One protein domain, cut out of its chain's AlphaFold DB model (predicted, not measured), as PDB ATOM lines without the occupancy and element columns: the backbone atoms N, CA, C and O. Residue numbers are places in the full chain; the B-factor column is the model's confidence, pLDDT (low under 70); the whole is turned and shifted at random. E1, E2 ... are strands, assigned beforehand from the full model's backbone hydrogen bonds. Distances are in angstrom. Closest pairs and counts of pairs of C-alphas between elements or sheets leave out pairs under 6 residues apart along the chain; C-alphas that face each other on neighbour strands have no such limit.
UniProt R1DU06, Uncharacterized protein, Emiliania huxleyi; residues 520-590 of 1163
ATOM      1  N   VAL A 520     271.981 281.307 173.523       77.12
ATOM      2  CA  VAL A 520     272.771 282.011 172.481       77.12
ATOM      3  C   VAL A 520     274.012 282.724 173.058       77.12
ATOM      4  O   VAL A 520     274.843 283.251 172.323       77.12
ATOM      5  N   HIS A 521     274.135 282.803 174.387       78.25
ATOM      6  CA  HIS A 521     275.113 283.642 175.085       78.25
ATOM      7  C   HIS A 521     275.589 282.955 176.375       78.25
ATOM      8  O   HIS A 521     275.074 283.225 177.458       78.25
ATOM      9  N   GLU A 522     276.594 282.082 176.265       85.88
ATOM     10  CA  GLU A 522     277.184 281.338 177.395       85.88
ATOM     11  C   GLU A 522     277.777 282.227 178.504       85.88
ATOM     12  O   GLU A 522     278.059 281.758 179.610       85.88
ATOM     13  N   ASP A 523     277.989 283.516 178.232       88.56
ATOM     14  CA  ASP A 523     278.401 284.508 179.219       88.56
ATOM     15  C   ASP A 523     277.239 284.995 180.101       88.56
ATOM     16  O   ASP A 523     277.508 285.616 181.128       88.56
ATOM     17  N   ARG A 524     275.972 284.700 179.761       92.62
ATOM     18  CA  ARG A 524     274.771 285.172 180.476       92.62
ATOM     19  C   ARG A 524     274.040 284.050 181.206       92.62
ATOM     20  O   ARG A 524     273.638 283.048 180.620       92.62
ATOM     21  N   TRP A 525     273.836 284.271 182.498       96.44
ATOM     22  CA  TRP A 525     273.359 283.285 183.462       96.44
ATOM     23  C   TRP A 525     272.183 283.854 184.257       96.44
ATOM     24  O   TRP A 525     272.198 285.034 184.609       96.44
ATOM     25  N   ILE A 526     271.173 283.033 184.554       96.69
ATOM     26  CA  ILE A 526     270.092 283.362 185.490       96.69
ATOM     27  C   ILE A 526     270.268 282.517 186.753       96.69
ATOM     28  O   ILE A 526     270.167 281.293 186.699       96.69
ATOM     29  N   SER A 527     270.514 283.169 187.887       96.56
ATOM     30  CA  SER A 527     270.738 282.518 189.186       96.56
ATOM     31  C   SER A 527     269.963 283.212 190.305       96.56
ATOM     32  O   SER A 527     269.669 284.408 190.219       96.56
ATOM     33  N   PHE A 528     269.668 282.482 191.379       96.62
ATOM     34  CA  PHE A 528     269.081 283.048 192.592       96.62
ATOM     35  C   PHE A 528     270.178 283.528 193.553       96.62
ATOM     36  O   PHE A 528     271.107 282.781 193.843       96.62
ATOM     37  N   SER A 529     270.077 284.762 194.048       94.75
ATOM     38  CA  SER A 529     270.982 285.346 195.052       94.75
ATOM     39  C   SER A 529     270.263 286.446 195.837       94.75
ATOM     40  O   SER A 529     269.348 287.073 195.306       94.75
ATOM     41  N   GLU A 530     270.632 286.664 197.103       87.31
ATOM     42  CA  GLU A 530     270.035 287.684 197.991       87.31
ATOM     43  C   GLU A 530     268.494 287.747 197.894       87.31
ATOM     44  O   GLU A 530     267.872 288.782 197.642       87.31
ATOM     45  N   SER A 531     267.860 286.578 198.036       94.12
ATOM     46  CA  SER A 531     266.400 286.409 197.979       94.12
ATOM     47  C   SER A 531     265.730 286.844 196.657       94.12
ATOM     48  O   SER A 531     264.513 287.016 196.611       94.12
ATOM     49  N   SER A 532     266.493 286.996 195.570       96.62
ATOM     50  CA  SER A 532     266.037 287.488 194.264       96.62
ATOM     51  C   SER A 532     266.602 286.666 193.101       96.62
ATOM     52  O   SER A 532     267.607 285.974 193.238       96.62
ATOM     53  N   TRP A 533     265.989 286.773 191.921       97.12
ATOM     54  CA  TRP A 533     266.534 286.218 190.678       97.12
ATOM     55  C   TRP A 533     267.293 287.293 189.891       97.12
ATOM     56  O   TRP A 533     266.815 288.421 189.757       97.12
ATOM     57  N   TRP A 534     268.456 286.937 189.348       97.44
ATOM     58  CA  TRP A 534     269.362 287.853 188.648       97.44
ATOM     59  C   TRP A 534     269.761 287.284 187.292       97.44
ATOM     60  O   TRP A 534     270.180 286.133 187.229       97.44
ATOM     61  N   CYS A 535     269.687 288.086 186.226       96.25
ATOM     62  CA  CYS A 535     270.339 287.770 184.952       96.25
ATOM     63  C   CYS A 535     271.667 288.529 184.877       96.25
ATOM     64  O   CYS A 535     271.668 289.763 184.885       96.25
ATOM     65  N   GLN A 536     272.785 287.806 184.836       96.19
ATOM     66  CA  GLN A 536     274.121 288.356 185.069       96.19
ATOM     67  C   GLN A 536     275.221 287.663 184.262       96.19
ATOM     68  O   GLN A 536     274.971 286.686 183.559       96.19
ATOM     69  N   GLY A 537     276.435 288.218 184.308       93.19
ATOM     70  CA  GLY A 537     277.605 287.628 183.657       93.19
ATOM     71  C   GLY A 537     278.093 286.363 184.375       93.19
ATOM     72  O   GLY A 537     277.972 286.273 185.595       93.19
ATOM     73  N   LYS A 538     278.718 285.423 183.653       93.88
ATOM     74  CA  LYS A 538     279.281 284.166 184.199       93.88
ATOM     75  C   LYS A 538     280.217 284.374 185.404       93.88
ATOM     76  O   LYS A 538     280.245 283.550 186.309       93.88
ATOM     77  N   ALA A 539     280.950 285.489 185.439       90.94
ATOM     78  CA  ALA A 539     281.842 285.857 186.544       90.94
ATOM     79  C   ALA A 539     281.119 286.336 187.824       90.94
ATOM     80  O   ALA A 539     281.771 286.511 188.848       90.94
ATOM     81  N   ASN A 540     279.798 286.541 187.763       91.06
ATOM     82  CA  ASN A 540     278.956 287.031 188.857       91.06
ATOM     83  C   ASN A 540     277.947 285.959 189.324       91.06
ATOM     84  O   ASN A 540     276.998 286.280 190.029       91.06
ATOM     85  N   VAL A 541     278.048 284.695 188.897       90.62
ATOM     86  CA  VAL A 541     277.055 283.671 189.277       90.62
ATOM     87  C   VAL A 541     277.107 283.438 190.791       90.62
ATOM     88  O   VAL A 541     278.149 283.082 191.327       90.62
ATOM     89  N   GLY A 542     275.980 283.672 191.470       87.00
ATOM     90  CA  GLY A 542     275.876 283.679 192.936       87.00
ATOM     91  C   GLY A 542     275.914 285.077 193.573       87.00
ATOM     92  O   GLY A 542     275.373 285.248 194.662       87.00
ATOM     93  N   ASP A 543     276.437 286.097 192.888       88.31
ATOM     94  CA  ASP A 543     276.359 287.498 193.322       88.31
ATOM     95  C   ASP A 543     274.954 288.093 193.089       88.31
ATOM     96  O   ASP A 543     274.198 287.651 192.222       88.31
ATOM     97  N   ALA A 544     274.643 289.181 193.798       89.56
ATOM     98  CA  ALA A 544     273.513 290.072 193.526       89.56
ATOM     99  C   ALA A 544     273.865 291.179 192.499       89.56
ATOM    100  O   ALA A 544     273.678 292.371 192.752       89.56
ATOM    101  N   LYS A 545     274.467 290.818 191.352       89.81
ATOM    102  CA  LYS A 545     275.106 291.783 190.426       89.81
ATOM    103  C   LYS A 545     274.776 291.514 188.950       89.81
ATOM    104  O   LYS A 545     275.654 291.182 188.149       89.81
ATOM    105  N   GLY A 546     273.509 291.706 188.580       93.00
ATOM    106  CA  GLY A 546     273.013 291.508 187.212       93.00
ATOM    107  C   GLY A 546     272.677 292.761 186.403       93.00
ATOM    108  O   GLY A 546     272.763 293.888 186.880       93.00
ATOM    109  N   TRP A 547     272.250 292.524 185.161       95.31
ATOM    110  CA  TRP A 547     271.626 293.508 184.263       95.31
ATOM    111  C   TRP A 547     270.098 293.516 184.421       95.31
ATOM    112  O   TRP A 547     269.461 294.557 184.246       95.31
ATOM    113  N   LEU A 548     269.521 292.350 184.755       97.19
ATOM    114  CA  LEU A 548     268.107 292.172 185.093       97.19
ATOM    115  C   LEU A 548     267.968 291.654 186.532       97.19
ATOM    116  O   LEU A 548     268.713 290.758 186.934       97.19
ATOM    117  N   HIS A 549     266.983 292.164 187.270       97.19
ATOM    118  CA  HIS A 549     266.651 291.777 188.648       97.19
ATOM    119  C   HIS A 549     265.156 291.478 188.785       97.19
ATOM    120  O   HIS A 549     264.324 292.238 188.299       97.19
ATOM    121  N   LEU A 550     264.800 290.393 189.463       97.31
ATOM    122  CA  LEU A 550     263.422 289.998 189.746       97.31
ATOM    123  C   LEU A 550     263.289 289.749 191.265       97.31
ATOM    124  O   LEU A 550     263.786 288.723 191.741       97.31
ATOM    125  N   PRO A 551     262.640 290.653 192.039       94.94
ATOM    126  CA  PRO A 551     262.613 290.632 193.516       94.94
ATOM    127  C   PRO A 551     261.731 289.526 194.154       94.94
ATOM    128  O   PRO A 551     260.952 289.757 195.083       94.94
ATOM    129  N   CYS A 552     261.801 288.301 193.632       93.00
ATOM    130  CA  CYS A 552     260.894 287.205 193.953       93.00
ATOM    131  C   CYS A 552     261.503 286.166 194.908       93.00
ATOM    132  O   CYS A 552     262.046 285.151 194.475       93.00
ATOM    133  N   VAL A 553     261.319 286.374 196.213       88.44
ATOM    134  CA  VAL A 553     261.762 285.433 197.261       88.44
ATOM    135  C   VAL A 553     261.080 284.061 197.137       88.44
ATOM    136  O   VAL A 553     261.715 283.011 197.267       88.44
ATOM    137  N   SER A 554     259.771 284.061 196.874       89.31
ATOM    138  CA  SER A 554     258.898 282.889 197.012       89.31
ATOM    139  C   SER A 554     258.888 281.928 195.821       89.31
ATOM    140  O   SER A 554     258.522 280.772 196.001       89.31
ATOM    141  N   CYS A 555     259.277 282.359 194.618       88.31
ATOM    142  CA  CYS A 555     259.230 281.504 193.430       88.31
ATOM    143  C   CYS A 555     260.525 280.690 193.253       88.31
ATOM    144  O   CYS A 555     261.612 281.257 193.131       88.31
ATOM    145  N   PHE A 556     260.397 279.357 193.214       89.81
ATOM    146  CA  PHE A 556     261.514 278.411 193.030       89.81
ATOM    147  C   PHE A 556     262.107 278.424 191.606       89.81
ATOM    148  O   PHE A 556     263.225 277.966 191.398       89.81
ATOM    149  N   THR A 557     261.403 279.015 190.638       92.44
ATOM    150  CA  THR A 557     261.909 279.350 189.298       92.44
ATOM    151  C   THR A 557     261.417 280.747 188.889       92.44
ATOM    152  O   THR A 557     260.366 281.179 189.379       92.44
ATOM    153  N   PRO A 558     262.113 281.475 187.989       92.06
ATOM    154  CA  PRO A 558     261.707 282.827 187.593       92.06
ATOM    155  C   PRO A 558     260.269 282.962 187.034       92.06
ATOM    156  O   PRO A 558     259.602 283.928 187.412       92.06
ATOM    157  N   PRO A 559     259.733 282.028 186.211       91.31
ATOM    158  CA  PRO A 559     258.346 282.092 185.723       91.31
ATOM    159  C   PRO A 559     257.273 282.001 186.809       91.31
ATOM    160  O   PRO A 559     256.154 282.462 186.608       91.31
ATOM    161  N   GLY A 560     257.606 281.460 187.987       87.44
ATOM    162  CA  GLY A 560     256.702 281.457 189.138       87.44
ATOM    163  C   GLY A 560     256.449 282.850 189.733       87.44
ATOM    164  O   GLY A 560     255.657 282.980 190.668       87.44
ATOM    165  N   SER A 561     257.118 283.900 189.241       91.56
ATOM    166  CA  SER A 561     256.915 285.264 189.719       91.56
ATOM    167  C   SER A 561     255.773 285.991 189.015       91.56
ATOM    168  O   SER A 561     255.701 286.053 187.791       91.56
ATOM    169  N   ARG A 562     254.946 286.677 189.809       88.44
ATOM    170  CA  ARG A 562     254.018 287.714 189.321       88.44
ATOM    171  C   ARG A 562     254.637 289.119 189.293       88.44
ATOM    172  O   ARG A 562     253.943 290.072 188.950       88.44
ATOM    173  N   GLN A 563     255.902 289.276 189.692       92.31
ATOM    174  CA  GLN A 563     256.583 290.572 189.665       92.31
ATOM    175  C   GLN A 563     257.159 290.866 188.273       92.31
ATOM    176  O   GLN A 563     257.544 289.958 187.542       92.31
ATOM    177  N   ALA A 564     257.249 292.148 187.919       92.25
ATOM    178  CA  ALA A 564     257.978 292.573 186.730       92.25
ATOM    179  C   ALA A 564     259.493 292.467 186.962       92.25
ATOM    180  O   ALA A 564     259.984 292.822 188.038       92.25
ATOM    181  N   TRP A 565     260.233 292.060 185.929       96.75
ATOM    182  CA  TRP A 565     261.683 292.236 185.910       96.75
ATOM    183  C   TRP A 565     262.036 293.724 185.960       96.75
ATOM    184  O   TRP A 565     261.323 294.581 185.432       96.75
ATOM    185  N   ARG A 566     263.166 294.030 186.585       96.94
ATOM    186  CA  ARG A 566     263.794 295.346 186.613       96.94
ATOM    187  C   ARG A 566     265.051 295.319 185.752       96.94
ATOM    188  O   ARG A 566     265.755 294.314 185.751       96.94
ATOM    189  N   VAL A 567     265.343 296.413 185.056       95.88
ATOM    190  CA  VAL A 567     266.567 296.617 184.263       95.88
ATOM    191  C   VAL A 567     267.438 297.660 184.950       95.88
ATOM    192  O   VAL A 567     266.930 298.714 185.345       95.88
ATOM    193  N   TRP A 568     268.735 297.381 185.064       94.12
ATOM    194  CA  TRP A 568     269.727 298.344 185.534       94.12
ATOM    195  C   TRP A 568     270.124 299.295 184.401       94.12
ATOM    196  O   TRP A 568     270.690 298.865 183.397       94.12
ATOM    197  N   ASP A 569     269.852 300.590 184.562       89.44
ATOM    198  CA  ASP A 569     270.186 301.624 183.564       89.44
ATOM    199  C   ASP A 569     271.604 302.218 183.733       89.44
ATOM    200  O   ASP A 569     272.006 303.125 183.003       89.44
ATOM    201  N   GLY A 570     272.376 301.709 184.702       85.88
ATOM    202  CA  GLY A 570     273.670 302.260 185.116       85.88
ATOM    203  C   GLY A 570     273.606 303.173 186.347       85.88
ATOM    204  O   GLY A 570     274.660 303.548 186.863       85.88
ATOM    205  N   ARG A 571     272.407 303.521 186.831       88.81
ATOM    206  CA  ARG A 571     272.162 304.346 188.029       88.81
ATOM    207  C   ARG A 571     271.090 303.764 188.956       88.81
ATOM    208  O   ARG A 571     271.215 303.911 190.169       88.81
ATOM    209  N   ALA A 572     270.041 303.160 188.403       91.31
ATOM    210  CA  ALA A 572     268.876 302.675 189.130       91.31
ATOM    211  C   ALA A 572     268.251 301.419 188.490       91.31
ATOM    212  O   ALA A 572     268.486 301.078 187.329       91.31
ATOM    213  N   TRP A 573     267.408 300.738 189.272       95.25
ATOM    214  CA  TRP A 573     266.608 299.593 188.835       95.25
ATOM    215  C   TRP A 573     265.223 300.042 188.351       95.25
ATOM    216  O   TRP A 573     264.324 300.277 189.158       95.25
ATOM    217  N   SER A 574     265.033 300.123 187.033       93.75
ATOM    218  CA  SER A 574     263.746 300.477 186.414       93.75
ATOM    219  C   SER A 574     262.867 299.237 186.214       93.75
ATOM    220  O   SER A 574     263.305 298.265 185.608       93.75
ATOM    221  N   ALA A 575     261.625 299.232 186.707       94.19
ATOM    222  CA  ALA A 575     260.700 298.117 186.469       94.19
ATOM    223  C   ALA A 575     260.203 298.112 185.012       94.19
ATOM    224  O   ALA A 575     259.762 299.141 184.506       94.19
ATOM    225  N   GLN A 576     260.232 296.948 184.358       94.19
ATOM    226  CA  GLN A 576     259.837 296.756 182.960       94.19
ATOM    227  C   GLN A 576     258.711 295.708 182.861       94.19
ATOM    228  O   GLN A 576     258.984 294.522 182.688       94.19
ATOM    229  N   PRO A 577     257.423 296.106 182.943       86.12
ATOM    230  CA  PRO A 577     256.279 295.180 182.867       86.12
ATOM    231  C   PRO A 577     256.138 294.439 181.523       86.12
ATOM    232  O   PRO A 577     255.359 293.487 181.413       86.12
ATOM    233  N   SER A 578     256.863 294.914 180.507       85.88
ATOM    234  CA  SER A 578     257.030 294.325 179.177       85.88
ATOM    235  C   SER A 578     258.031 293.169 179.135       85.88
ATOM    236  O   SER A 578     258.001 292.427 178.157       85.88
ATOM    237  N   ILE A 579     258.890 293.018 180.156       86.75
ATOM    238  CA  ILE A 579     259.836 291.906 180.289       86.75
ATOM    239  C   ILE A 579     259.220 290.838 181.188       86.75
ATOM    240  O   ILE A 579     258.994 291.056 182.383       86.75
ATOM    241  N   ARG A 580     258.957 289.666 180.610       83.38
ATOM    242  CA  ARG A 580     258.375 288.508 181.304       83.38
ATOM    243  C   ARG A 580     259.209 287.268 181.032       83.38
ATOM    244  O   ARG A 580     259.718 287.104 179.931       83.38
ATOM    245  N   CYS A 581     259.337 286.415 182.046       84.81
ATOM    246  CA  CYS A 581     259.962 285.106 181.909       84.81
ATOM    247  C   CYS A 581     258.863 284.047 181.862       84.81
ATOM    248  O   CYS A 581     258.090 283.936 182.811       84.81
ATOM    249  N   PHE A 582     258.821 283.266 180.790       80.00
ATOM    250  CA  PHE A 582     257.878 282.168 180.617       80.00
ATOM    251  C   PHE A 582     258.622 280.834 180.671       80.00
ATOM    252  O   PHE A 582     259.683 280.689 180.064       80.00
ATOM    253  N   SER A 583     258.065 279.862 181.389       71.69
ATOM    254  CA  SER A 583     258.366 278.447 181.181       71.69
ATOM    255  C   SER A 583     257.493 277.964 180.032       71.69
ATOM    256  O   SER A 583     256.270 277.948 180.186       71.69
ATOM    257  N   ARG A 584     258.095 277.564 178.912       59.44
ATOM    258  CA  ARG A 584     257.365 276.762 177.926       59.44
ATOM    259  C   ARG A 584     257.105 275.373 178.502       59.44
ATOM    260  O   ARG A 584     257.975 274.811 179.165       59.44
ATOM    261  N   THR A 585     255.907 274.857 178.266       48.72
ATOM    262  CA  THR A 585     255.549 273.451 178.474       48.72
ATOM    263  C   THR A 585     255.640 272.714 177.143       48.72
ATOM    264  O   THR A 585     255.516 273.322 176.081       48.72
ATOM    265  N   ASP A 586     255.841 271.400 177.188       39.66
ATOM    266  CA  ASP A 586     256.194 270.614 175.996       39.66
ATOM    267  C   ASP A 586     255.073 270.599 174.937       39.66
ATOM    268  O   ASP A 586     255.344 270.593 173.742       39.66
ATOM    269  N   ALA A 587     253.813 270.761 175.358       38.84
ATOM    270  CA  ALA A 587     252.653 270.907 174.469       38.84
ATOM    271  C   ALA A 587     252.605 272.240 173.675       38.84
ATOM    272  O   ALA A 587     251.737 272.415 172.825       38.84
ATOM    273  N   GLU A 588     253.506 273.195 173.944       40.44
ATOM    274  CA  GLU A 588     253.757 274.371 173.086       40.44
ATOM    275  C   GLU A 588     255.037 274.210 172.230       40.44
ATOM    276  O   GLU A 588     255.499 275.174 171.607       40.44
ATOM    277  N   LEU A 589     255.629 273.007 172.212       42.22
ATOM    278  CA  LEU A 589     256.788 272.626 171.398       42.22
ATOM    279  C   LEU A 589     256.483 271.575 170.316       42.22
ATOM    280  O   LEU A 589     257.363 271.322 169.500       42.22
ATOM    281  N   ASP A 590     255.271 271.024 170.221       34.56
ATOM    282  CA  ASP A 590     254.934 270.019 169.192       34.56
ATOM    283  C   ASP A 590     255.040 270.540 167.731       34.56
ATOM    284  O   ASP A 590     255.092 269.746 166.796       34.56
TER     285      ASP A 590
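What this domain is: This is residues 520 to 590 of the 1163 residues of an uncharacterized protein of Emiliania huxleyi (UniProt R1DU06). One twisted sheet of five antiparallel strands, E1 to E5, makes the body, with E1 and E2 its longest strands and E3, E4 and E5 short; a long loop, residues 551 to 565, joins E3 to E4. After E5 the printed part leaves the sheet through E6, which is apart from it, and ends in residues 585 to 590, which stick out. The printed part has 71 residues, with no named helix and six strands in the order E1 E2 E3 E4 E5 E6; the sheet's order is E1 - E2 - E3 - E4 - E5. The class is all strand, though 29 of the 71 residues are in named elements. The whole is compact, with a radius of gyration of the C-alphas of 12.7 A, and elongated, spanning 42 by 26 by 21 A.

Where its parts are: Find C-alpha 521 at (275.113, 283.642, 175.085); from there E1, residues 521 to 529, runs 20.5 A to C-alpha 529 at (270.982, 285.346, 195.052). Next comes E2, residues 532 to 537, 15.7 A long. Further on find E3 at residues 548 to 550, E4 at 566 to 568 and E5 at 573 to 575, three residues each. Last comes E6, residues 579 to 583, which runs 13.6 A to C-alpha 583 at (258.366, 278.447, 181.181).

How they stand to each other: Begin at edge strand E1, which forms a hairpin with E2 at 154 degrees; look for N 525 and O 536, 2.9 A apart, within hydrogen-bond range. E2 and E3, a hairpin at 165 degrees, have N 550 and O 533 within hydrogen-bond range at 2.8 A. E3 and E4, a hairpin at 147 degrees, have N 566 and O 549 within that range at 2.7 A. E4 and E5, the other edge strand, form a hairpin at 147 degrees, with N 567 and O 574 within hydrogen-bond range at 2.8 A. Together E1 to E5 are a meander, each strand the antiparallel neighbour of the one before. From edge to edge the strands' lines turn by 89 degrees; the sheet is only just strongly twisted, with C-alphas up to 4.4 A off its best plane. E6 pairs with no named strand; it is apart from E5, and only just apart from E4, with closest C-alphas 8.2 A apart.

The domain as a whole: The two C-alphas farthest apart are those of Arg 571 and Asp 590, at 42.8 A. The printed part has no cut. The link from E3 to E4 is long, with 15 residues. The mean pLDDT of the printed part is 86.4; residues 584 to 590 are under 70, and of these 585 to 590 stand free.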